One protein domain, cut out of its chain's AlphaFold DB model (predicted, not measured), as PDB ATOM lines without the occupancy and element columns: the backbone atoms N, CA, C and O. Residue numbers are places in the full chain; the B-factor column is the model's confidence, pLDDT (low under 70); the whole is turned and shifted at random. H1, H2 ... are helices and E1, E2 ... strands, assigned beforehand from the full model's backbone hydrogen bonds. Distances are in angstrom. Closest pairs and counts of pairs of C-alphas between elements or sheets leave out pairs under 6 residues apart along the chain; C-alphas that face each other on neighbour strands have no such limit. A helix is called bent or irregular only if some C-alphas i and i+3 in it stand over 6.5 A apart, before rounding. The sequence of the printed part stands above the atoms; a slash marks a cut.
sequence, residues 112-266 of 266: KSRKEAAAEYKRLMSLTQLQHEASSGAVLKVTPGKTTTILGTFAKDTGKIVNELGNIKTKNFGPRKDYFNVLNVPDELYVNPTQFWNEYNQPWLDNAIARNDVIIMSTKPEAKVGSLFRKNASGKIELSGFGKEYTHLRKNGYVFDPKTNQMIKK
ATOM      1  N   LYS A 112     122.456  85.884 157.924       89.62
ATOM      2  CA  LYS A 112     121.791  84.638 158.336       89.62
ATOM      3  C   LYS A 112     121.159  84.761 159.722       89.62
ATOM      4  O   LYS A 112     120.230  84.032 160.048       89.62
ATOM      5  N   SER A 113     121.668  85.667 160.561       91.44
ATOM      6  CA  SER A 113     121.152  85.888 161.916       91.44
ATOM      7  C   SER A 113     121.344  87.324 162.406       91.44
ATOM      8  O   SER A 113     122.215  88.060 161.938       91.44
ATOM      9  N   ARG A 114     120.582  87.712 163.441       85.75
ATOM     10  CA  ARG A 114     120.785  88.992 164.147       85.75
ATOM     11  C   ARG A 114     122.175  89.105 164.780       85.75
ATOM     12  O   ARG A 114     122.706  90.207 164.854       85.75
ATOM     13  N   LYS A 115     122.762  87.986 165.219       89.50
ATOM     14  CA  LYS A 115     124.106  87.949 165.817       89.50
ATOM     15  C   LYS A 115     125.181  88.320 164.794       89.50
ATOM     16  O   LYS A 115     126.073  89.098 165.107       89.50
ATOM     17  N   GLU A 116     125.061  87.801 163.577       92.12
ATOM     18  CA  GLU A 116     125.960  88.121 162.464       92.12
ATOM     19  C   GLU A 116     125.839  89.596 162.060       92.12
ATOM     20  O   GLU A 116     126.841  90.304 161.995       92.12
ATOM     21  N   ALA A 117     124.604  90.088 161.914       91.31
ATOM     22  CA  ALA A 117     124.340  91.501 161.653       91.31
ATOM     23  C   ALA A 117     124.956  92.410 162.736       91.31
ATOM     24  O   ALA A 117     125.566  93.429 162.423       91.31
ATOM     25  N   ALA A 118     124.835  92.036 164.014       88.56
ATOM     26  CA  ALA A 118     125.395  92.799 165.129       88.56
ATOM     27  C   ALA A 118     126.931  92.809 165.125       88.56
ATOM     28  O   ALA A 118     127.532  93.836 165.437       88.56
ATOM     29  N   ALA A 119     127.566  91.693 164.756       91.00
ATOM     30  CA  ALA A 119     129.018  91.611 164.633       91.00
ATOM     31  C   ALA A 119     129.543  92.537 163.525       91.00
ATOM     32  O   ALA A 119     130.479  93.299 163.766       91.00
ATOM     33  N   GLU A 120     128.897  92.536 162.355       93.62
ATOM     34  CA  GLU A 120     129.280  93.422 161.251       93.62
ATOM     35  C   GLU A 120     129.028  94.894 161.590       93.62
ATOM     36  O   GLU A 120     129.899  95.735 161.386       93.62
ATOM     37  N   TYR A 121     127.882  95.217 162.191       92.12
ATOM     38  CA  TYR A 121     127.615  96.577 162.657       92.12
ATOM     39  C   TYR A 121     128.674  97.054 163.657       92.12
ATOM     40  O   TYR A 121     129.181  98.168 163.535       92.12
ATOM     41  N   LYS A 122     129.064  96.207 164.619       91.00
ATOM     42  CA  LYS A 122     130.117  96.535 165.588       91.00
ATOM     43  C   LYS A 122     131.458  96.789 164.898       91.00
ATOM     44  O   LYS A 122     132.129  97.749 165.262       91.00
ATOM     45  N   ARG A 123     131.819  95.978 163.895       94.06
ATOM     46  CA  ARG A 123     133.027  96.171 163.076       94.06
ATOM     47  C   ARG A 123     133.000  97.513 162.346       94.06
ATOM     48  O   ARG A 123     133.982  98.250 162.383       94.06
ATOM     49  N   LEU A 124     131.875  97.842 161.710       93.44
ATOM     50  CA  LEU A 124     131.701  99.107 160.998       93.44
ATOM     51  C   LEU A 124     131.811 100.297 161.948       93.44
ATOM     52  O   LEU A 124     132.520 101.245 161.631       93.44
ATOM     53  N   MET A 125     131.161 100.243 163.114       88.69
ATOM     54  CA  MET A 125     131.182 101.324 164.108       88.69
ATOM     55  C   MET A 125     132.523 101.454 164.848       88.69
ATOM     56  O   MET A 125     132.737 102.451 165.530       88.69
ATOM     57  N   SER A 126     133.435 100.485 164.714       90.19
ATOM     58  CA  SER A 126     134.797 100.564 165.260       90.19
ATOM     59  C   SER A 126     135.840 101.073 164.260       90.19
ATOM     60  O   SER A 126     137.025 101.094 164.584       90.19
ATOM     61  N   LEU A 127     135.443 101.448 163.037       93.00
ATOM     62  CA  LEU A 127     136.375 101.984 162.042       93.00
ATOM     63  C   LEU A 127     136.928 103.341 162.490       93.00
ATOM     64  O   LEU A 127     136.190 104.315 162.615       93.00
ATOM     65  N   THR A 128     138.246 103.412 162.657       94.75
ATOM     66  CA  THR A 128     138.961 104.658 162.972       94.75
ATOM     67  C   THR A 128     139.619 105.292 161.747       94.75
ATOM     68  O   THR A 128     140.041 106.444 161.795       94.75
ATOM     69  N   GLN A 129     139.747 104.547 160.652       97.19
ATOM     70  CA  GLN A 129     140.329 105.005 159.397       97.19
ATOM     71  C   GLN A 129     139.716 104.226 158.234       97.19
ATOM     72  O   GLN A 129     139.491 103.021 158.364       97.19
ATOM     73  N   LEU A 130     139.466 104.915 157.122       97.62
ATOM     74  CA  LEU A 130     139.013 104.298 155.880       97.62
ATOM     75  C   LEU A 130     140.198 103.894 154.996       97.62
ATOM     76  O   LEU A 130     141.247 104.541 155.008       97.62
ATOM     77  N   GLN A 131     140.008 102.823 154.236       97.31
ATOM     78  CA  GLN A 131     140.934 102.294 153.242       97.31
ATOM     79  C   GLN A 131     140.829 103.046 151.915       97.31
ATOM     80  O   GLN A 131     141.806 103.105 151.178       97.31
ATOM     81  N   HIS A 132     139.660 103.617 151.594       97.12
ATOM     82  CA  HIS A 132     139.489 104.412 150.377       97.12
ATOM     83  C   HIS A 132     140.475 105.587 150.319       97.12
ATOM     84  O   HIS A 132     140.454 106.488 151.164       97.12
ATOM     85  N   GLU A 133     141.285 105.612 149.264       97.00
ATOM     86  CA  GLU A 133     142.176 106.722 148.950       97.00
ATOM     87  C   GLU A 133     141.377 107.874 148.336       97.00
ATOM     88  O   GLU A 133     140.922 107.823 147.189       97.00
ATOM     89  N   ALA A 134     141.189 108.930 149.125       97.38
ATOM     90  CA  ALA A 134     140.478 110.122 148.698       97.38
ATOM     91  C   ALA A 134     141.148 110.761 147.472       97.38
ATOM     92  O   ALA A 134     142.363 110.951 147.448       97.38
ATOM     93  N   SER A 135     140.361 111.188 146.481       97.19
ATOM     94  CA  SER A 135     140.887 111.858 145.283       97.19
ATOM     95  C   SER A 135     141.601 113.183 145.580       97.19
ATOM     96  O   SER A 135     142.371 113.684 144.757       97.19
ATOM     97  N   SER A 136     141.378 113.763 146.762       96.38
ATOM     98  CA  SER A 136     142.136 114.903 147.272       96.38
ATOM     99  C   SER A 136     143.517 114.553 147.834       96.38
ATOM    100  O   SER A 136     144.331 115.457 148.033       96.38
ATOM    101  N   GLY A 137     143.792 113.273 148.081       96.06
ATOM    102  CA  GLY A 137     144.930 112.802 148.870       96.06
ATOM    103  C   GLY A 137     144.707 112.904 150.383       96.06
ATOM    104  O   GLY A 137     145.652 112.735 151.149       96.06
ATOM    105  N   ALA A 138     143.488 113.216 150.840       96.88
ATOM    106  CA  ALA A 138     143.169 113.244 152.262       96.88
ATOM    107  C   ALA A 138     143.225 111.840 152.884       96.88
ATOM    108  O   ALA A 138     142.613 110.899 152.380       96.88
ATOM    109  N   VAL A 139     143.876 111.724 154.043       95.81
ATOM    110  CA  VAL A 139     143.765 110.529 154.887       95.81
ATOM    111  C   VAL A 139     142.453 110.611 155.667       95.81
ATOM    112  O   VAL A 139     142.254 111.511 156.485       95.81
ATOM    113  N   LEU A 140     141.545 109.670 155.419       97.75
ATOM    114  CA  LEU A 140     140.216 109.646 156.027       97.75
ATOM    115  C   LEU A 140     140.267 108.942 157.387       97.75
ATOM    116  O   LEU A 140     139.999 107.747 157.496       97.75
ATOM    117  N   LYS A 141     140.638 109.691 158.428       97.31
ATOM    118  CA  LYS A 141     140.788 109.199 159.805       97.31
ATOM    119  C   LYS A 141     139.850 109.930 160.767       97.31
ATOM    120  O   LYS A 141     139.643 111.138 160.646       97.31
ATOM    121  N   VAL A 142     139.283 109.204 161.730       95.12
ATOM    122  CA  VAL A 142     138.448 109.801 162.780       95.12
ATOM    123  C   VAL A 142     139.291 110.698 163.684       95.12
ATOM    124  O   VAL A 142     140.464 110.417 163.941       95.12
ATOM    125  N   THR A 143     138.694 111.777 164.183       92.69
ATOM    126  CA  THR A 143     139.327 112.635 165.189       92.69
ATOM    127  C   THR A 143     138.815 112.248 166.574       92.69
ATOM    128  O   THR A 143     137.610 112.372 166.807       92.69
ATOM    129  N   PRO A 144     139.691 111.812 167.500       90.38
ATOM    130  CA  PRO A 144     139.278 111.449 168.850       90.38
ATOM    131  C   PRO A 144     138.494 112.565 169.548       90.38
ATOM    132  O   PRO A 144     138.842 113.743 169.467       90.38
ATOM    133  N   GLY A 145     137.417 112.194 170.230       85.12
ATOM    134  CA  GLY A 145     136.503 113.088 170.930       85.12
ATOM    135  C   GLY A 145     135.572 113.900 170.028       85.12
ATOM    136  O   GLY A 145     134.736 114.630 170.558       85.12
ATOM    137  N   LYS A 146     135.678 113.785 168.698       89.50
ATOM    138  CA  LYS A 146     134.910 114.586 167.736       89.50
ATOM    139  C   LYS A 146     134.162 113.723 166.727       89.50
ATOM    140  O   LYS A 146     134.393 112.523 166.603       89.50
ATOM    141  N   THR A 147     133.252 114.363 166.003       89.69
ATOM    142  CA  THR A 147     132.651 113.817 164.787       89.69
ATOM    143  C   THR A 147     133.471 114.246 163.580       89.69
ATOM    144  O   THR A 147     133.778 115.430 163.426       89.69
ATOM    145  N   THR A 148     133.831 113.280 162.732       96.50
ATOM    146  CA  THR A 148     134.555 113.533 161.482       96.50
ATOM    147  C   THR A 148     133.572 113.522 160.318       96.50
ATOM    148  O   THR A 148     133.165 112.461 159.850       96.50
ATOM    149  N   THR A 149     133.195 114.703 159.840       97.50
ATOM    150  CA  THR A 149     132.345 114.874 158.661       97.50
ATOM    151  C   THR A 149     133.190 114.821 157.388       97.50
ATOM    152  O   THR A 149     134.235 115.463 157.306       97.50
ATOM    153  N   ILE A 150     132.757 114.049 156.388       98.12
ATOM    154  CA  ILE A 150     133.455 113.938 155.099       98.12
ATOM    155  C   ILE A 150     132.578 114.504 153.983       98.12
ATOM    156  O   ILE A 150     131.417 114.117 153.845       98.12
ATOM    157  N   LEU A 151     133.160 115.376 153.158       98.12
ATOM    158  CA  LEU A 151     132.531 115.952 151.969       98.12
ATOM    159  C   LEU A 151     133.318 115.608 150.712       98.12
ATOM    160  O   LEU A 151     134.546 115.647 150.698       98.12
ATOM    161  N   GLY A 152     132.605 115.326 149.629       97.00
ATOM    162  CA  GLY A 152     133.218 114.978 148.358       97.00
ATOM    163  C   GLY A 152     132.194 114.742 147.264       97.00
ATOM    164  O   GLY A 152     130.982 114.718 147.481       97.00
ATOM    165  N   THR A 153     132.696 114.547 146.053       95.94
ATOM    166  CA  THR A 153     131.851 114.166 144.924       95.94
ATOM    167  C   THR A 153     131.528 112.676 144.977       95.94
ATOM    168  O   THR A 153     132.407 111.840 145.199       95.94
ATOM    169  N   PHE A 154     130.268 112.332 144.698       92.69
ATOM    170  CA  PHE A 154     129.812 110.941 144.728       92.69
ATOM    171  C   PHE A 154     130.585 110.031 143.775       92.69
ATOM    172  O   PHE A 154     131.019 108.954 144.175       92.69
ATOM    173  N   ALA A 155     130.806 110.494 142.542       90.19
ATOM    174  CA  ALA A 155     131.454 109.710 141.497       90.19
ATOM    175  C   ALA A 155     132.918 109.353 141.811       90.19
ATOM    176  O   ALA A 155     133.385 108.295 141.400       90.19
ATOM    177  N   LYS A 156     133.649 110.223 142.519       93.69
ATOM    178  CA  LYS A 156     135.069 109.989 142.827       93.69
ATOM    179  C   LYS A 156     135.258 109.273 144.159       93.69
ATOM    180  O   LYS A 156     136.025 108.309 144.218       93.69
ATOM    181  N   ASP A 157     134.544 109.741 145.185       97.31
ATOM    182  CA  ASP A 157     134.859 109.445 146.582       97.31
ATOM    183  C   ASP A 157     133.643 108.981 147.384       97.31
ATOM    184  O   ASP A 157     133.655 107.870 147.912       97.31
ATOM    185  N   THR A 158     132.577 109.789 147.470       96.12
ATOM    186  CA  THR A 158     131.503 109.551 148.455       96.12
ATOM    187  C   THR A 158     130.830 108.194 148.271       96.12
ATOM    188  O   THR A 158     130.538 107.541 149.266       96.12
ATOM    189  N   GLY A 159     130.654 107.710 147.036       94.94
ATOM    190  CA  GLY A 159     130.090 106.376 146.799       94.94
ATOM    191  C   GLY A 159     130.944 105.244 147.387       94.94
ATOM    192  O   GLY A 159     130.413 104.327 148.009       94.94
ATOM    193  N   LYS A 160     132.274 105.327 147.256       97.62
ATOM    194  CA  LYS A 160     133.210 104.326 147.799       97.62
ATOM    195  C   LYS A 160     133.268 104.390 149.323       97.62
ATOM    196  O   LYS A 160     133.170 103.360 149.979       97.62
ATOM    197  N   ILE A 161     133.327 105.604 149.867       97.69
ATOM    198  CA  ILE A 161     133.320 105.870 151.311       97.69
ATOM    199  C   ILE A 161     132.042 105.330 151.958       97.69
ATOM    200  O   ILE A 161     132.101 104.616 152.954       97.69
ATOM    201  N   VAL A 162     130.878 105.624 151.371       95.50
ATOM    202  CA  VAL A 162     129.588 105.121 151.857       95.50
ATOM    203  C   VAL A 162     129.553 103.595 151.829       95.50
ATOM    204  O   VAL A 162     129.102 102.990 152.799       95.50
ATOM    205  N   ASN A 163     130.054 102.963 150.764       95.06
ATOM    206  CA  ASN A 163     130.119 101.505 150.675       95.06
ATOM    207  C   ASN A 163     131.021 100.893 151.752       95.06
ATOM    208  O   ASN A 163     130.631  99.910 152.380       95.06
ATOM    209  N   GLU A 164     132.183 101.494 152.005       96.44
ATOM    210  CA  GLU A 164     133.101 101.054 153.057       96.44
ATOM    211  C   GLU A 164     132.480 101.181 154.458       96.44
ATOM    212  O   GLU A 164     132.635 100.296 155.299       96.44
ATOM    213  N   LEU A 165     131.677 102.225 154.673       94.00
ATOM    214  CA  LEU A 165     130.871 102.444 155.880       94.00
ATOM    215  C   LEU A 165     129.605 101.561 155.945       94.00
ATOM    216  O   LEU A 165     128.726 101.775 156.782       94.00
ATOM    217  N   GLY A 166     129.482 100.567 155.063       92.69
ATOM    218  CA  GLY A 166     128.388  99.599 155.051       92.69
ATOM    219  C   GLY A 166     127.121 100.066 154.333       92.69
ATOM    220  O   GLY A 166     126.121  99.353 154.372       92.69
ATOM    221  N   ASN A 167     127.149 101.215 153.656       92.81
ATOM    222  CA  ASN A 167     126.026 101.810 152.923       92.81
ATOM    223  C   ASN A 167     124.738 101.907 153.763       92.81
ATOM    224  O   ASN A 167     123.651 101.519 153.333       92.81
ATOM    225  N   ILE A 168     124.869 102.396 154.996       90.19
ATOM    226  CA  ILE A 168     123.735 102.597 155.902       90.19
ATOM    227  C   ILE A 168     122.972 103.847 155.461       90.19
ATOM    228  O   ILE A 168     123.536 104.944 155.462       90.19
ATOM    229  N   LYS A 169     121.698 103.684 155.091       89.00
ATOM    230  CA  LYS A 169     120.803 104.777 154.689       89.00
ATOM    231  C   LYS A 169     120.058 105.313 155.913       89.00
ATOM    232  O   LYS A 169     119.310 104.569 156.552       89.00
ATOM    233  N   THR A 170     120.247 106.586 156.249       84.62
ATOM    234  CA  THR A 170     119.779 107.165 157.520       84.62
ATOM    235  C   THR A 170     119.322 108.618 157.381       84.62
ATOM    236  O   THR A 170     119.829 109.365 156.546       84.62
ATOM    237  N   LYS A 171     118.378 109.015 158.244       82.06
ATOM    238  CA  LYS A 171     118.009 110.416 158.512       82.06
ATOM    239  C   LYS A 171     118.636 110.937 159.816       82.06
ATOM    240  O   LYS A 171     118.454 112.095 160.175       82.06
ATOM    241  N   ASN A 172     119.358 110.086 160.553       76.81
ATOM    242  CA  ASN A 172     120.032 110.482 161.780       76.81
ATOM    243  C   ASN A 172     121.351 111.198 161.452       76.81
ATOM    244  O   ASN A 172     122.406 110.588 161.236       76.81
ATOM    245  N   PHE A 173     121.260 112.523 161.459       74.56
ATOM    246  CA  PHE A 173     122.355 113.465 161.234       74.56
ATOM    247  C   PHE A 173     123.002 113.965 162.534       74.56
ATOM    248  O   PHE A 173     123.700 114.981 162.534       74.56
ATOM    249  N   GLY A 174     122.745 113.275 163.648       73.19
ATOM    250  CA  GLY A 174     123.274 113.600 164.965       73.19
ATOM    251  C   GLY A 174     124.791 113.401 165.097       73.19
ATOM    252  O   GLY A 174     125.451 112.915 164.173       73.19
ATOM    253  N   PRO A 175     125.359 113.788 166.255       76.00
ATOM    254  CA  PRO A 175     126.775 113.600 166.546       76.00
ATOM    255  C   PRO A 175     127.165 112.121 166.503       76.00
ATOM    256  O   PRO A 175     126.434 111.243 166.958       76.00
ATOM    257  N   ARG A 176     128.375 111.864 166.012       81.25
ATOM    258  CA  ARG A 176     129.008 110.543 165.971       81.25
ATOM    259  C   ARG A 176     130.392 110.670 166.577       81.25
ATOM    260  O   ARG A 176     131.347 111.025 165.889       81.25
ATOM    261  N   LYS A 177     130.474 110.538 167.897       82.19
ATOM    262  CA  LYS A 177     131.743 110.675 168.613       82.19
ATOM    263  C   LYS A 177     132.689 109.559 168.167       82.19
ATOM    264  O   LYS A 177     132.255 108.415 168.072       82.19
ATOM    265  N   ASP A 178     133.945 109.908 167.899       86.69
ATOM    266  CA  ASP A 178     134.991 108.964 167.488       86.69
ATOM    267  C   ASP A 178     134.661 108.226 166.175       86.69
ATOM    268  O   ASP A 178     135.149 107.123 165.934       86.69
ATOM    269  N   TYR A 179     133.823 108.825 165.316       91.88
ATOM    270  CA  TYR A 179     133.314 108.161 164.120       91.88
ATOM    271  C   TYR A 179     133.027 109.114 162.949       91.88
ATOM    272  O   TYR A 179     132.988 110.343 163.093       91.88
ATOM    273  N   PHE A 180     132.835 108.529 161.766       94.44
ATOM    274  CA  PHE A 180     132.571 109.249 160.524       94.44
ATOM    275  C   PHE A 180     131.105 109.663 160.381       94.44
ATOM    276  O   PHE A 180     130.188 108.916 160.725       94.44
ATOM    277  N   ASN A 181     130.888 110.838 159.797       92.25
ATOM    278  CA  ASN A 181     129.589 111.370 159.415       92.25
ATOM    279  C   ASN A 181     129.589 111.697 157.913       92.25
ATOM    280  O   ASN A 181     130.374 112.516 157.436       92.25
ATOM    281  N   VAL A 182     128.717 111.031 157.161       94.19
ATOM    282  CA  VAL A 182     128.588 111.165 155.703       94.19
ATOM    283  C   VAL A 182     127.104 111.185 155.369       94.19
ATOM    284  O   VAL A 182     126.353 110.345 155.868       94.19
ATOM    285  N   LEU A 183     126.675 112.130 154.534       91.88
ATOM    286  CA  LEU A 183     125.283 112.214 154.104       91.88
ATOM    287  C   LEU A 183     124.929 111.010 153.215       91.88
ATOM    288  O   LEU A 183     125.448 110.873 152.109       91.88
ATOM    289  N   ASN A 184     124.030 110.148 153.693       92.00
ATOM    290  CA  ASN A 184     123.516 109.004 152.937       92.00
ATOM    291  C   ASN A 184     122.042 108.751 153.284       92.00
ATOM    292  O   ASN A 184     121.708 107.920 154.127       92.00
ATOM    293  N   VAL A 185     121.162 109.517 152.649       89.75
ATOM    294  CA  VAL A 185     119.707 109.456 152.848       89.75
ATOM    295  C   VAL A 185     119.110 108.336 151.984       89.75
ATOM    296  O   VAL A 185     119.659 108.073 150.912       89.75
ATOM    297  N   PRO A 186     118.031 107.647 152.417       87.94
ATOM    298  CA  PRO A 186     117.279 106.727 151.562       87.94
ATOM    299  C   PRO A 186     116.925 107.341 150.202       87.94
ATOM    300  O   PRO A 186     116.426 108.463 150.138       87.94
ATOM    301  N   ASP A 187     117.168 106.594 149.125       87.50
ATOM    302  CA  ASP A 187     117.044 107.110 147.754       87.50
ATOM    303  C   ASP A 187     115.589 107.475 147.400       87.50
ATOM    304  O   ASP A 187     115.351 108.398 146.629       87.50
ATOM    305  N   GLU A 188     114.615 106.818 148.037       86.94
ATOM    306  CA  GLU A 188     113.171 107.093 147.924       86.94
ATOM    307  C   GLU A 188     112.759 108.502 148.383       86.94
ATOM    308  O   GLU A 188     111.695 108.987 148.007       86.94
ATOM    309  N   LEU A 189     113.602 109.177 149.171       85.31
ATOM    310  CA  LEU A 189     113.353 110.535 149.662       85.31
ATOM    311  C   LEU A 189     113.902 111.621 148.727       85.31
ATOM    312  O   LEU A 189     113.718 112.815 148.983       85.31
ATOM    313  N   TYR A 190     114.596 111.229 147.656       84.31
ATOM    314  CA  TYR A 190     115.068 112.154 146.639       84.31
ATOM    315  C   TYR A 190     113.943 112.457 145.644       84.31
ATOM    316  O   TYR A 190     113.580 111.616 144.825       84.31
ATOM    317  N   VAL A 191     113.434 113.692 145.667       87.44
ATOM    318  CA  VAL A 191     112.442 114.158 144.685       87.44
ATOM    319  C   VAL A 191     113.118 115.001 143.609       87.44
ATOM    320  O   VAL A 191     112.983 114.750 142.414       87.44
ATOM    321  N   ASN A 192     113.865 116.027 144.022       86.25
ATOM    322  CA  ASN A 192     114.592 116.899 143.107       86.25
ATOM    323  C   ASN A 192     115.791 117.577 143.804       86.25
ATOM    324  O   ASN A 192     115.845 117.625 145.035       86.25
ATOM    325  N   PRO A 193     116.747 118.152 143.044       86.69
ATOM    326  CA  PRO A 193     117.959 118.742 143.618       86.69
ATOM    327  C   PRO A 193     117.736 119.909 144.590       86.69
ATOM    328  O   PRO A 193     118.630 120.205 145.383       86.69
ATOM    329  N   THR A 194     116.616 120.626 144.479       86.56
ATOM    330  CA  THR A 194     116.301 121.778 145.337       86.56
ATOM    331  C   THR A 194     115.716 121.307 146.659       86.56
ATOM    332  O   THR A 194     116.204 121.700 147.714       86.56
ATOM    333  N   GLN A 195     114.732 120.409 146.605       92.12
ATOM    334  CA  GLN A 195     114.146 119.781 147.785       92.12
ATOM    335  C   GLN A 195     115.214 119.042 148.598       92.12
ATOM    336  O   GLN A 195     115.366 119.308 149.787       92.12
ATOM    337  N   PHE A 196     116.029 118.207 147.948       87.62
ATOM    338  CA  PHE A 196     117.061 117.441 148.643       87.62
ATOM    339  C   PHE A 196     118.092 118.337 149.348       87.62
ATOM    340  O   PHE A 196     118.588 118.013 150.429       87.62
ATOM    341  N   TRP A 197     118.410 119.484 148.742       88.75
ATOM    342  CA  TRP A 197     119.276 120.477 149.366       88.75
ATOM    343  C   TRP A 197     118.639 121.064 150.629       88.75
ATOM    344  O   TRP A 197     119.270 121.048 151.683       88.75
ATOM    345  N   ASN A 198     117.399 121.542 150.522       81.88
ATOM    346  CA  ASN A 198     116.710 122.248 151.600       81.88
ATOM    347  C   ASN A 198     116.365 121.338 152.787       81.88
ATOM    348  O   ASN A 198     116.465 121.771 153.930       81.88
ATOM    349  N   GLU A 199     115.955 120.096 152.528       84.56
ATOM    350  CA  GLU A 199     115.433 119.199 153.566       84.56
ATOM    351  C   GLU A 199     116.506 118.312 154.204       84.56
ATOM    352  O   GLU A 199     116.372 117.936 155.367       84.56
ATOM    353  N   TYR A 200     117.581 117.987 153.476       86.19
ATOM    354  CA  TYR A 200     118.584 117.033 153.955       86.19
ATOM    355  C   TYR A 200     119.992 117.607 153.985       86.19
ATOM    356  O   TYR A 200     120.621 117.615 155.040       86.19
ATOM    357  N   ASN A 201     120.501 118.083 152.847       90.06
ATOM    358  CA  ASN A 201     121.912 118.452 152.742       90.06
ATOM    359  C   ASN A 201     122.257 119.652 153.634       90.06
ATOM    360  O   ASN A 201     123.150 119.561 154.477       90.06
ATOM    361  N   GLN A 202     121.503 120.745 153.498       88.06
ATOM    362  CA  GLN A 202     121.745 121.956 154.270       88.06
ATOM    363  C   GLN A 202     121.530 121.727 155.778       88.06
ATOM    364  O   GLN A 202     122.466 122.006 156.523       88.06
ATOM    365  N   PRO A 203     120.415 121.134 156.261       86.38
ATOM    366  CA  PRO A 203     120.251 120.855 157.690       86.38
ATOM    367  C   PRO A 203     121.316 119.913 158.270       86.38
ATOM    368  O   PRO A 203     121.770 120.100 159.399       86.38
ATOM    369  N   TRP A 204     121.749 118.896 157.517       90.12
ATOM    370  CA  TRP A 204     122.844 118.015 157.937       90.12
ATOM    371  C   TRP A 204     124.164 118.780 158.095       90.12
ATOM    372  O   TRP A 204     124.871 118.595 159.091       90.12
ATOM    373  N   LEU A 205     124.477 119.664 157.146       91.81
ATOM    374  CA  LEU A 205     125.698 120.460 157.162       91.81
ATOM    375  C   LEU A 205     125.653 121.568 158.228       91.81
ATOM    376  O   LEU A 205     126.650 121.784 158.913       91.81
ATOM    377  N   ASP A 206     124.499 122.202 158.440       85.69
ATOM    378  CA  ASP A 206     124.265 123.164 159.525       85.69
ATOM    379  C   ASP A 206     124.496 122.515 160.893       85.69
ATOM    380  O   ASP A 206     125.163 123.085 161.757       85.69
ATOM    381  N   ASN A 207     124.035 121.276 161.071       84.00
ATOM    382  CA  ASN A 207     124.305 120.502 162.277       84.00
ATOM    383  C   ASN A 207     125.803 120.198 162.455       84.00
ATOM    384  O   ASN A 207     126.308 120.267 163.576       84.00
ATOM    385  N   ALA A 208     126.528 119.886 161.378       87.19
ATOM    386  CA  ALA A 208     127.978 119.688 161.439       87.19
ATOM    387  C   ALA A 208     128.722 120.977 161.834       87.19
ATOM    388  O   ALA A 208     129.643 120.937 162.653       87.19
ATOM    389  N   ILE A 209     128.280 122.129 161.316       88.62
ATOM    390  CA  ILE A 209     128.807 123.451 161.682       88.62
ATOM    391  C   ILE A 209     128.522 123.755 163.158       88.62
ATOM    392  O   ILE A 209     129.433 124.139 163.892       88.62
ATOM    393  N   ALA A 210     127.283 123.552 163.615       83.75
ATOM    394  CA  ALA A 210     126.863 123.827 164.990       83.75
ATOM    395  C   ALA A 210     127.637 122.993 166.024       83.75
ATOM    396  O   ALA A 210     127.943 123.472 167.114       83.75
ATOM    397  N   ARG A 211     127.992 121.753 165.670       84.25
ATOM    398  CA  ARG A 211     128.809 120.860 166.504       84.25
ATOM    399  C   ARG A 211     130.311 121.111 166.415       84.25
ATOM    400  O   ARG A 211     131.060 120.509 167.182       84.25
ATOM    401  N   ASN A 212     130.753 121.974 165.500       88.00
ATOM    402  CA  ASN A 212     132.164 122.172 165.188       88.00
ATOM    403  C   ASN A 212     132.865 120.849 164.807       88.00
ATOM    404  O   ASN A 212     133.943 120.521 165.320       88.00
ATOM    405  N   ASP A 213     132.212 120.071 163.937       93.44
ATOM    406  CA  ASP A 213     132.753 118.825 163.393       93.44
ATOM    407  C   ASP A 213     134.096 119.079 162.682       93.44
ATOM    408  O   ASP A 213     134.341 120.148 162.118       93.44
ATOM    409  N   VAL A 214     134.960 118.062 162.648       97.38
ATOM    410  CA  VAL A 214     136.127 118.074 161.755       97.38
ATOM    411  C   VAL A 214     135.639 117.762 160.349       97.38
ATOM    412  O   VAL A 214     135.112 116.676 160.123       97.38
ATOM    413  N   ILE A 215     135.801 118.696 159.411       98.31
ATOM    414  CA  ILE A 215     135.287 118.560 158.042       98.31
ATOM    415  C   ILE A 215     136.442 118.261 157.087       98.31
ATOM    416  O   ILE A 215     137.225 119.152 156.753       98.31
ATOM    417  N   ILE A 216     136.533 117.012 156.630       98.44
ATOM    418  CA  ILE A 216     137.533 116.543 155.663       98.44
ATOM    419  C   ILE A 216     136.942 116.578 154.251       98.44
ATOM    420  O   ILE A 216     135.840 116.085 154.011       98.44
ATOM    421  N   MET A 217     137.699 117.113 153.297       98.38
ATOM    422  CA  MET A 217     137.337 117.153 151.882       98.38
ATOM    423  C   MET A 217     137.997 115.977 151.157       98.38
ATOM    424  O   MET A 217     139.193 116.010 150.858       98.38
ATOM    425  N   SER A 218     137.233 114.925 150.862       98.12
ATOM    426  CA  SER A 218     137.728 113.756 150.122       98.12
ATOM    427  C   SER A 218     137.933 114.045 148.631       98.12
ATOM    428  O   SER A 218     138.788 113.437 147.995       98.12
ATOM    429  N   THR A 219     137.231 115.039 148.081       97.69
ATOM    430  CA  THR A 219     137.509 115.621 146.760       97.69
ATOM    431  C   THR A 219     138.054 117.043 146.930       97.69
ATOM    432  O   THR A 219     137.551 117.797 147.760       97.69
ATOM    433  N   LYS A 220     139.048 117.466 146.134       97.12
ATOM    434  CA  LYS A 220     139.512 118.871 146.151       97.12
ATOM    435  C   LYS A 220     138.433 119.813 145.593       97.12
ATOM    436  O   LYS A 220     137.883 119.496 144.534       97.12
ATOM    437  N   PRO A 221     138.153 120.969 146.230       97.19
ATOM    438  CA  PRO A 221     137.191 121.965 145.751       97.19
ATOM    439  C   PRO A 221     137.769 122.800 144.595       97.19
ATOM    440  O   PRO A 221     138.099 123.974 144.735       97.19
ATOM    441  N   GLU A 222     137.913 122.176 143.432       96.62
ATOM    442  CA  GLU A 222     138.435 122.800 142.218       96.62
ATOM    443  C   GLU A 222     137.303 123.442 141.408       96.62
ATOM    444  O   GLU A 222     136.239 122.843 141.218       96.62
ATOM    445  N   ALA A 223     137.546 124.635 140.862       95.75
ATOM    446  CA  ALA A 223     136.597 125.374 140.027       95.75
ATOM    447  C   ALA A 223     136.458 124.770 138.610       95.75
ATOM    448  O   ALA A 223     136.697 125.433 137.607       95.75
ATOM    449  N   LYS A 224     136.094 123.485 138.526       95.50
ATOM    450  CA  LYS A 224     135.930 122.732 137.275       95.50
ATOM    451  C   LYS A 224     134.778 121.728 137.338       95.50
ATOM    452  O   LYS A 224     134.302 121.363 138.418       95.50
ATOM    453  N   VAL A 225     134.350 121.259 136.164       93.50
ATOM    454  CA  VAL A 225     133.365 120.174 136.039       93.50
ATOM    455  C   VAL A 225     133.936 118.883 136.633       93.50
ATOM    456  O   VAL A 225     135.096 118.544 136.411       93.50
ATOM    457  N   GLY A 226     133.126 118.171 137.417       89.81
ATOM    458  CA  GLY A 226     133.568 116.984 138.160       89.81
ATOM    459  C   GLY A 226     134.218 117.309 139.511       89.81
ATOM    460  O   GLY A 226     134.822 116.428 140.127       89.81
ATOM    461  N   SER A 227     134.116 118.563 139.961       95.75
ATOM    462  CA  SER A 227     134.356 118.992 141.342       95.75
ATOM    463  C   SER A 227     133.257 119.978 141.762       95.75
ATOM    464  O   SER A 227     132.112 119.548 141.931       95.75
ATOM    465  N   LEU A 228     133.540 121.282 141.881       97.38
ATOM    466  CA  LEU A 228     132.554 122.285 142.300       97.38
ATOM    467  C   LEU A 228     131.416 122.466 141.289       97.38
ATOM    468  O   LEU A 228     130.311 122.850 141.665       97.38
ATOM    469  N   PHE A 229     131.659 122.145 140.020       96.94
ATOM    470  CA  PHE A 229     130.667 122.277 138.963       96.94
ATOM    471  C   PHE A 229     130.277 120.923 138.368       96.94
ATOM    472  O   PHE A 229     131.042 119.954 138.381       96.94
ATOM    473  N   ARG A 230     129.071 120.861 137.805       93.88
ATOM    474  CA  ARG A 230     128.567 119.754 136.991       93.88
ATOM    475  C   ARG A 230     127.899 120.290 135.730       93.88
ATOM    476  O   ARG A 230     127.470 121.440 135.692       93.88
ATOM    477  N   LYS A 231     127.782 119.432 134.722       94.50
ATOM    478  CA  LYS A 231     126.963 119.677 133.535       94.50
ATOM    479  C   LYS A 231     125.600 119.020 133.761       94.50
ATOM    480  O   LYS A 231     125.557 117.839 134.096       94.50
ATOM    481  N   ASN A 232     124.512 119.780 133.661       88.69
ATOM    482  CA  ASN A 232     123.161 119.229 133.789       88.69
ATOM    483  C   ASN A 232     122.691 118.583 132.467       88.69
ATOM    484  O   ASN A 232     123.412 118.607 131.468       88.69
ATOM    485  N   ALA A 233     121.483 118.008 132.455       87.25
ATOM    486  CA  ALA A 233     120.941 117.312 131.282       87.25
ATOM    487  C   ALA A 233     120.814 118.212 130.037       87.25
ATOM    488  O   ALA A 233     120.980 117.734 128.921       87.25
ATOM    489  N   SER A 234     120.593 119.521 130.216       90.75
ATOM    490  CA  SER A 234     120.541 120.496 129.116       90.75
ATOM    491  C   SER A 234     121.925 120.995 128.683       90.75
ATOM    492  O   SER A 234     122.037 121.917 127.882       90.75
ATOM    493  N   GLY A 235     122.997 120.456 129.262       91.56
ATOM    494  CA  GLY A 235     124.367 120.846 128.969       91.56
ATOM    495  C   GLY A 235     124.855 122.125 129.656       91.56
ATOM    496  O   GLY A 235     126.003 122.516 129.434       91.56
ATOM    497  N   LYS A 236     124.038 122.755 130.509       95.12
ATOM    498  CA  LYS A 236     124.413 123.960 131.259       95.12
ATOM    499  C   LYS A 236     125.320 123.591 132.433       95.12
ATOM    500  O   LYS A 236     125.100 122.590 133.116       95.12
ATOM    501  N   ILE A 237     126.341 124.415 132.665       96.00
ATOM    502  CA  ILE A 237     127.225 124.295 133.826       96.00
ATOM    503  C   ILE A 237     126.543 124.937 135.036       96.00
ATOM    504  O   ILE A 237     126.098 126.082 134.981       96.00
ATOM    505  N   GLU A 238     126.479 124.196 136.133       94.81
ATOM    506  CA  GLU A 238     125.914 124.633 137.410       94.81
ATOM    507  C   GLU A 238     126.713 124.042 138.577       94.81
ATOM    508  O   GLU A 238     127.556 123.162 138.382       94.81
ATOM    509  N   LEU A 239     126.458 124.509 139.802       95.00
ATOM    510  CA  LEU A 239     127.075 123.922 140.992       95.00
ATOM    511  C   LEU A 239     126.668 122.452 141.147       95.00
ATOM    512  O   LEU A 239     125.493 122.094 141.040       95.00
ATOM    513  N   SER A 240     127.648 121.601 141.443       94.31
ATOM    514  CA  SER A 240     127.389 120.232 141.888       94.31
ATOM    515  C   SER A 240     126.855 120.228 143.329       94.31
ATOM    516  O   SER A 240     126.903 121.252 144.009       94.31
ATOM    517  N   GLY A 241     126.364 119.085 143.827       93.50
ATOM    518  CA  GLY A 241     126.002 118.952 145.249       93.50
ATOM    519  C   GLY A 241     127.172 119.318 146.169       93.50
ATOM    520  O   GLY A 241     127.040 120.192 147.017       93.50
ATOM    521  N   PHE A 242     128.354 118.777 145.868       96.62
ATOM    522  CA  PHE A 242     129.611 119.130 146.528       96.62
ATOM    523  C   PHE A 242     129.969 120.621 146.394       96.62
ATOM    524  O   PHE A 242     130.431 121.255 147.339       96.62
ATOM    525  N   GLY A 243     129.711 121.219 145.228       96.94
ATOM    526  CA  GLY A 243     129.879 122.655 145.015       96.94
ATOM    527  C   GLY A 243     128.971 123.507 145.898       96.94
ATOM    528  O   GLY A 243     129.410 124.535 146.421       96.94
ATOM    529  N   LYS A 244     127.719 123.078 146.100       97.06
ATOM    530  CA  LYS A 244     126.781 123.730 147.019       97.06
ATOM    531  C   LYS A 244     127.244 123.589 148.474       97.06
ATOM    532  O   LYS A 244     127.301 124.603 149.162       97.06
ATOM    533  N   GLU A 245     127.658 122.394 148.906       97.94
ATOM    534  CA  GLU A 245     128.219 122.127 150.247       97.94
ATOM    535  C   GLU A 245     129.430 123.022 150.544       97.94
ATOM    536  O   GLU A 245     129.462 123.739 151.545       97.94
ATOM    537  N   TYR A 246     130.399 123.053 149.624       98.25
ATOM    538  CA  TYR A 246     131.577 123.908 149.732       98.25
ATOM    539  C   TYR A 246     131.197 125.390 149.836       98.25
ATOM    540  O   TYR A 246     131.692 126.108 150.706       98.25
ATOM    541  N   THR A 247     130.287 125.854 148.976       97.88
ATOM    542  CA  THR A 247     129.817 127.248 148.982       97.88
ATOM    543  C   THR A 247     129.098 127.597 150.286       97.88
ATOM    544  O   THR A 247     129.269 128.700 150.803       97.88
ATOM    545  N   HIS A 248     128.319 126.668 150.842       97.75
ATOM    546  CA  HIS A 248     127.620 126.851 152.113       97.75
ATOM    547  C   HIS A 248     128.590 127.008 153.285       97.75
ATOM    548  O   HIS A 248     128.462 127.942 154.074       97.75
ATOM    549  N   LEU A 249     129.626 126.171 153.348       98.12
ATOM    550  CA  LEU A 249     130.688 126.304 154.348       98.12
ATOM    551  C   LEU A 249     131.433 127.636 154.225       98.12
ATOM    552  O   LEU A 249     131.658 128.313 155.226       98.12
ATOM    553  N   ARG A 250     131.759 128.060 152.997       98.12
ATOM    554  CA  ARG A 250     132.389 129.365 152.732       98.12
ATOM    555  C   ARG A 250     131.545 130.530 153.255       98.12
ATOM    556  O   ARG A 250     132.094 131.447 153.858       98.12
ATOM    557  N   LYS A 251     130.222 130.487 153.055       97.31
ATOM    558  CA  LYS A 251     129.283 131.493 153.587       97.31
ATOM    559  C   LYS A 251     129.233 131.508 155.118       97.31
ATOM    560  O   LYS A 251     128.984 132.557 155.693       97.31
ATOM    561  N   ASN A 252     129.520 130.377 155.758       96.12
ATOM    562  CA  ASN A 252     129.573 130.218 157.214       96.12
ATOM    563  C   ASN A 252     130.989 130.403 157.803       96.12
ATOM    564  O   ASN A 252     131.281 129.907 158.891       96.12
ATOM    565  N   GLY A 253     131.884 131.096 157.089       96.75
ATOM    566  CA  GLY A 253     133.210 131.471 157.599       96.75
ATOM    567  C   GLY A 253     134.290 130.394 157.474       96.75
ATOM    568  O   GLY A 253     135.397 130.571 157.973       96.75
ATOM    569  N   TYR A 254     134.024 129.279 156.790       98.19
ATOM    570  CA  TYR A 254     135.045 128.256 156.577       98.19
ATOM    571  C   TYR A 254     135.943 128.574 155.378       98.19
ATOM    572  O   TYR A 254     135.539 129.170 154.377       98.19
ATOM    573  N   VAL A 255     137.184 128.103 155.440       98.06
ATOM    574  CA  VAL A 255     138.173 128.172 154.366       98.06
ATOM    575  C   VAL A 255     138.796 126.798 154.176       98.06
ATOM    576  O   VAL A 255     139.108 126.119 155.148       98.06
ATOM    577  N   PHE A 256     138.981 126.390 152.922       98.06
ATOM    578  CA  PHE A 256     139.697 125.158 152.616       98.06
ATOM    579  C   PHE A 256     141.191 125.325 152.892       98.06
ATOM    580  O   PHE A 256     141.818 126.238 152.351       98.06
ATOM    581  N   ASP A 257     141.753 124.435 153.703       97.50
ATOM    582  CA  ASP A 257     143.189 124.302 153.900       97.50
ATOM    583  C   ASP A 257     143.738 123.158 153.029       97.50
ATOM    584  O   ASP A 257     143.473 121.983 153.305       97.50
ATOM    585  N   PRO A 258     144.531 123.468 151.987       95.44
ATOM    586  CA  PRO A 258     145.085 122.461 151.092       95.44
ATOM    587  C   PRO A 258     146.152 121.575 151.748       95.44
ATOM    588  O   PRO A 258     146.461 120.524 151.193       95.44
ATOM    589  N   LYS A 259     146.728 121.964 152.899       94.44
ATOM    590  CA  LYS A 259     147.731 121.142 153.596       94.44
ATOM    591  C   LYS A 259     147.087 119.968 154.322       94.44
ATOM    592  O   LYS A 259     147.615 118.862 154.302       94.44
ATOM    593  N   THR A 260     145.949 120.217 154.963       94.94
ATOM    594  CA  THR A 260     145.219 119.211 155.746       94.94
ATOM    595  C   THR A 260     144.058 118.581 154.980       94.94
ATOM    596  O   THR A 260     143.510 117.578 155.432       94.94
ATOM    597  N   ASN A 261     143.690 119.140 153.821       97.62
ATOM    598  CA  ASN A 261     142.468 118.821 153.080       97.62
ATOM    599  C   ASN A 261     141.194 118.995 153.930       97.62
ATOM    600  O   ASN A 261     140.238 118.233 153.788       97.62
ATOM    601  N   GLN A 262     141.169 119.995 154.812       97.81
ATOM    602  CA  GLN A 262     140.037 120.264 155.701       97.81
ATOM    603  C   GLN A 262     139.406 121.626 155.435       97.81
ATOM    604  O   GLN A 262     140.038 122.539 154.906       97.81
ATOM    605  N   MET A 263     138.145 121.772 155.832       98.12
ATOM    606  CA  MET A 263     137.496 123.075 155.946       98.12
ATOM    607  C   MET A 263     137.710 123.593 157.370       98.12
ATOM    608  O   MET A 263     137.239 122.987 158.328       98.12
ATOM    609  N   ILE A 264     138.403 124.723 157.507       96.88
ATOM    610  CA  ILE A 264     138.748 125.345 158.790       96.88
ATOM    611  C   ILE A 264     137.937 126.628 158.959       96.88
ATOM    612  O   ILE A 264     137.899 127.452 158.046       96.88
ATOM    613  N   LYS A 265     137.300 126.810 160.118       93.94
ATOM    614  CA  LYS A 265     136.578 128.042 160.458       93.94
ATOM    615  C   LYS A 265     137.578 129.174 160.729       93.94
ATOM    616  O   LYS A 265     138.500 128.976 161.518       93.94
ATOM    617  N   LYS A 266     137.425 130.309 160.045       85.81
ATOM    618  CA  LYS A 266     138.208 131.532 160.265       85.81
ATOM    619  C   LYS A 266     137.410 132.584 161.017       85.81
ATOM    620  O   LYS A 266     136.164 132.550 160.919       85.81
TER     621      LYS A 266
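This is residues 112 to 266 of the 266 residues of a protein of Pseudobacteroides cellulosolvens ATCC 35603 = DSM 2933 (UniProt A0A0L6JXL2). A twisted five-stranded sheet has two helices, H3 and H4, packed slantwise to each other on one face. H2 grazes the sheet, a small hairpin of E4 and E5 adjoins H4, and H1 lies far out, with residues 112 to 119 sticking out as a free arm. The printed part has 155 residues with four named helices and seven named strands, in the order H1 E1 H2 E2 H3 E3 E4 E5 H4 E6 E7. The sheet is mixed, in the order E2 E1 E3 E7 E6; the class is mixed, helices and strands. The whole is compact, with a radius of gyration of the C-alphas of 15.6 A and spans of 50 by 35 by 28 A.

The large sheet holds E1, residues 147 to 151, 13.0 A long from C-alpha 147 at (132.651, 113.817, 164.787); E2, residues 179 to 181; E3, residues 214 to 217; E6, residues 254 to 257; and E7, residues 262 to 265, ending at C-alpha 265 at (136.578, 128.042, 160.458). E4, residues 229 to 231, and E5, residues 237 to 239, form a second sheet. H3, residues 193 to 210, is 23.7 A long, H4, residues 241 to 251, 15.4 A, and H2, residues 154 to 164, 13.3 A. H1, residues 114 to 125, is 16.1 A long and begins at C-alpha 114 at (120.785, 88.992, 164.147).

The large sheet is only just strongly twisted, with C-alphas up to 4.3 A off its best plane. E1 is parallel to E3, with N 149 and O 214 2.8 A apart, and to E2, with N 181 and O 148 2.8 A apart, both within hydrogen-bond range. E7 is antiparallel to E3, with N 263 and O 215 at 2.9 A, and forms a hairpin with E6, with N 255 and O 264 at 2.8 A. E1, H2 and E2 make a strand-helix-strand unit, two parallel neighbour strands joined through a helix, with a right-handed crossover; E2, H3 and E3 make a split one, with E1 between its strands, also right-handed. H3 and H4 are on the same face, in two layers, helices on one face of a sheet. H3, at a height over the sheet of 11.7 A, runs along the strands, at 25 degrees to E1 on the local plane. H4, at a height of 9.1 A, runs slantwise to the strands, at 48 degrees to E3 on the local plane. H3 touches H4 with residues 201 to 205 alone, closest at the C-alphas of Leu 205 and Glu 245, 7.5 A, at a steep tilt of 45 degrees, the same way. H2 only grazes the sheet, with residues 157 to 162. The closest C-alphas of H4 and E4, Gly 243 and Phe 229, are 6.1 A apart; in the hairpin of E4 and E5, N 230 and O 238 are 2.8 A apart. H1 is not on the large sheet. H2 is irregular, with C-alphas 156 and 159 7.3 A apart, and H3 only just, with C-alphas 199 and 202 6.9 A apart. Every O i to N i+4 pair is within hydrogen-bond range in H1 and H4, against 4 of 7 in H2 and 12 of 14 in H3.

The two C-alphas farthest apart, those of Lys 115 and Lys 236, are 49.9 A apart. The printed part has no cut. The long links are H1 to E1, H2 to E2, E2 to H3 and E3 to E4. The mean pLDDT of the printed part is 92.4, and no printed residue is under 70.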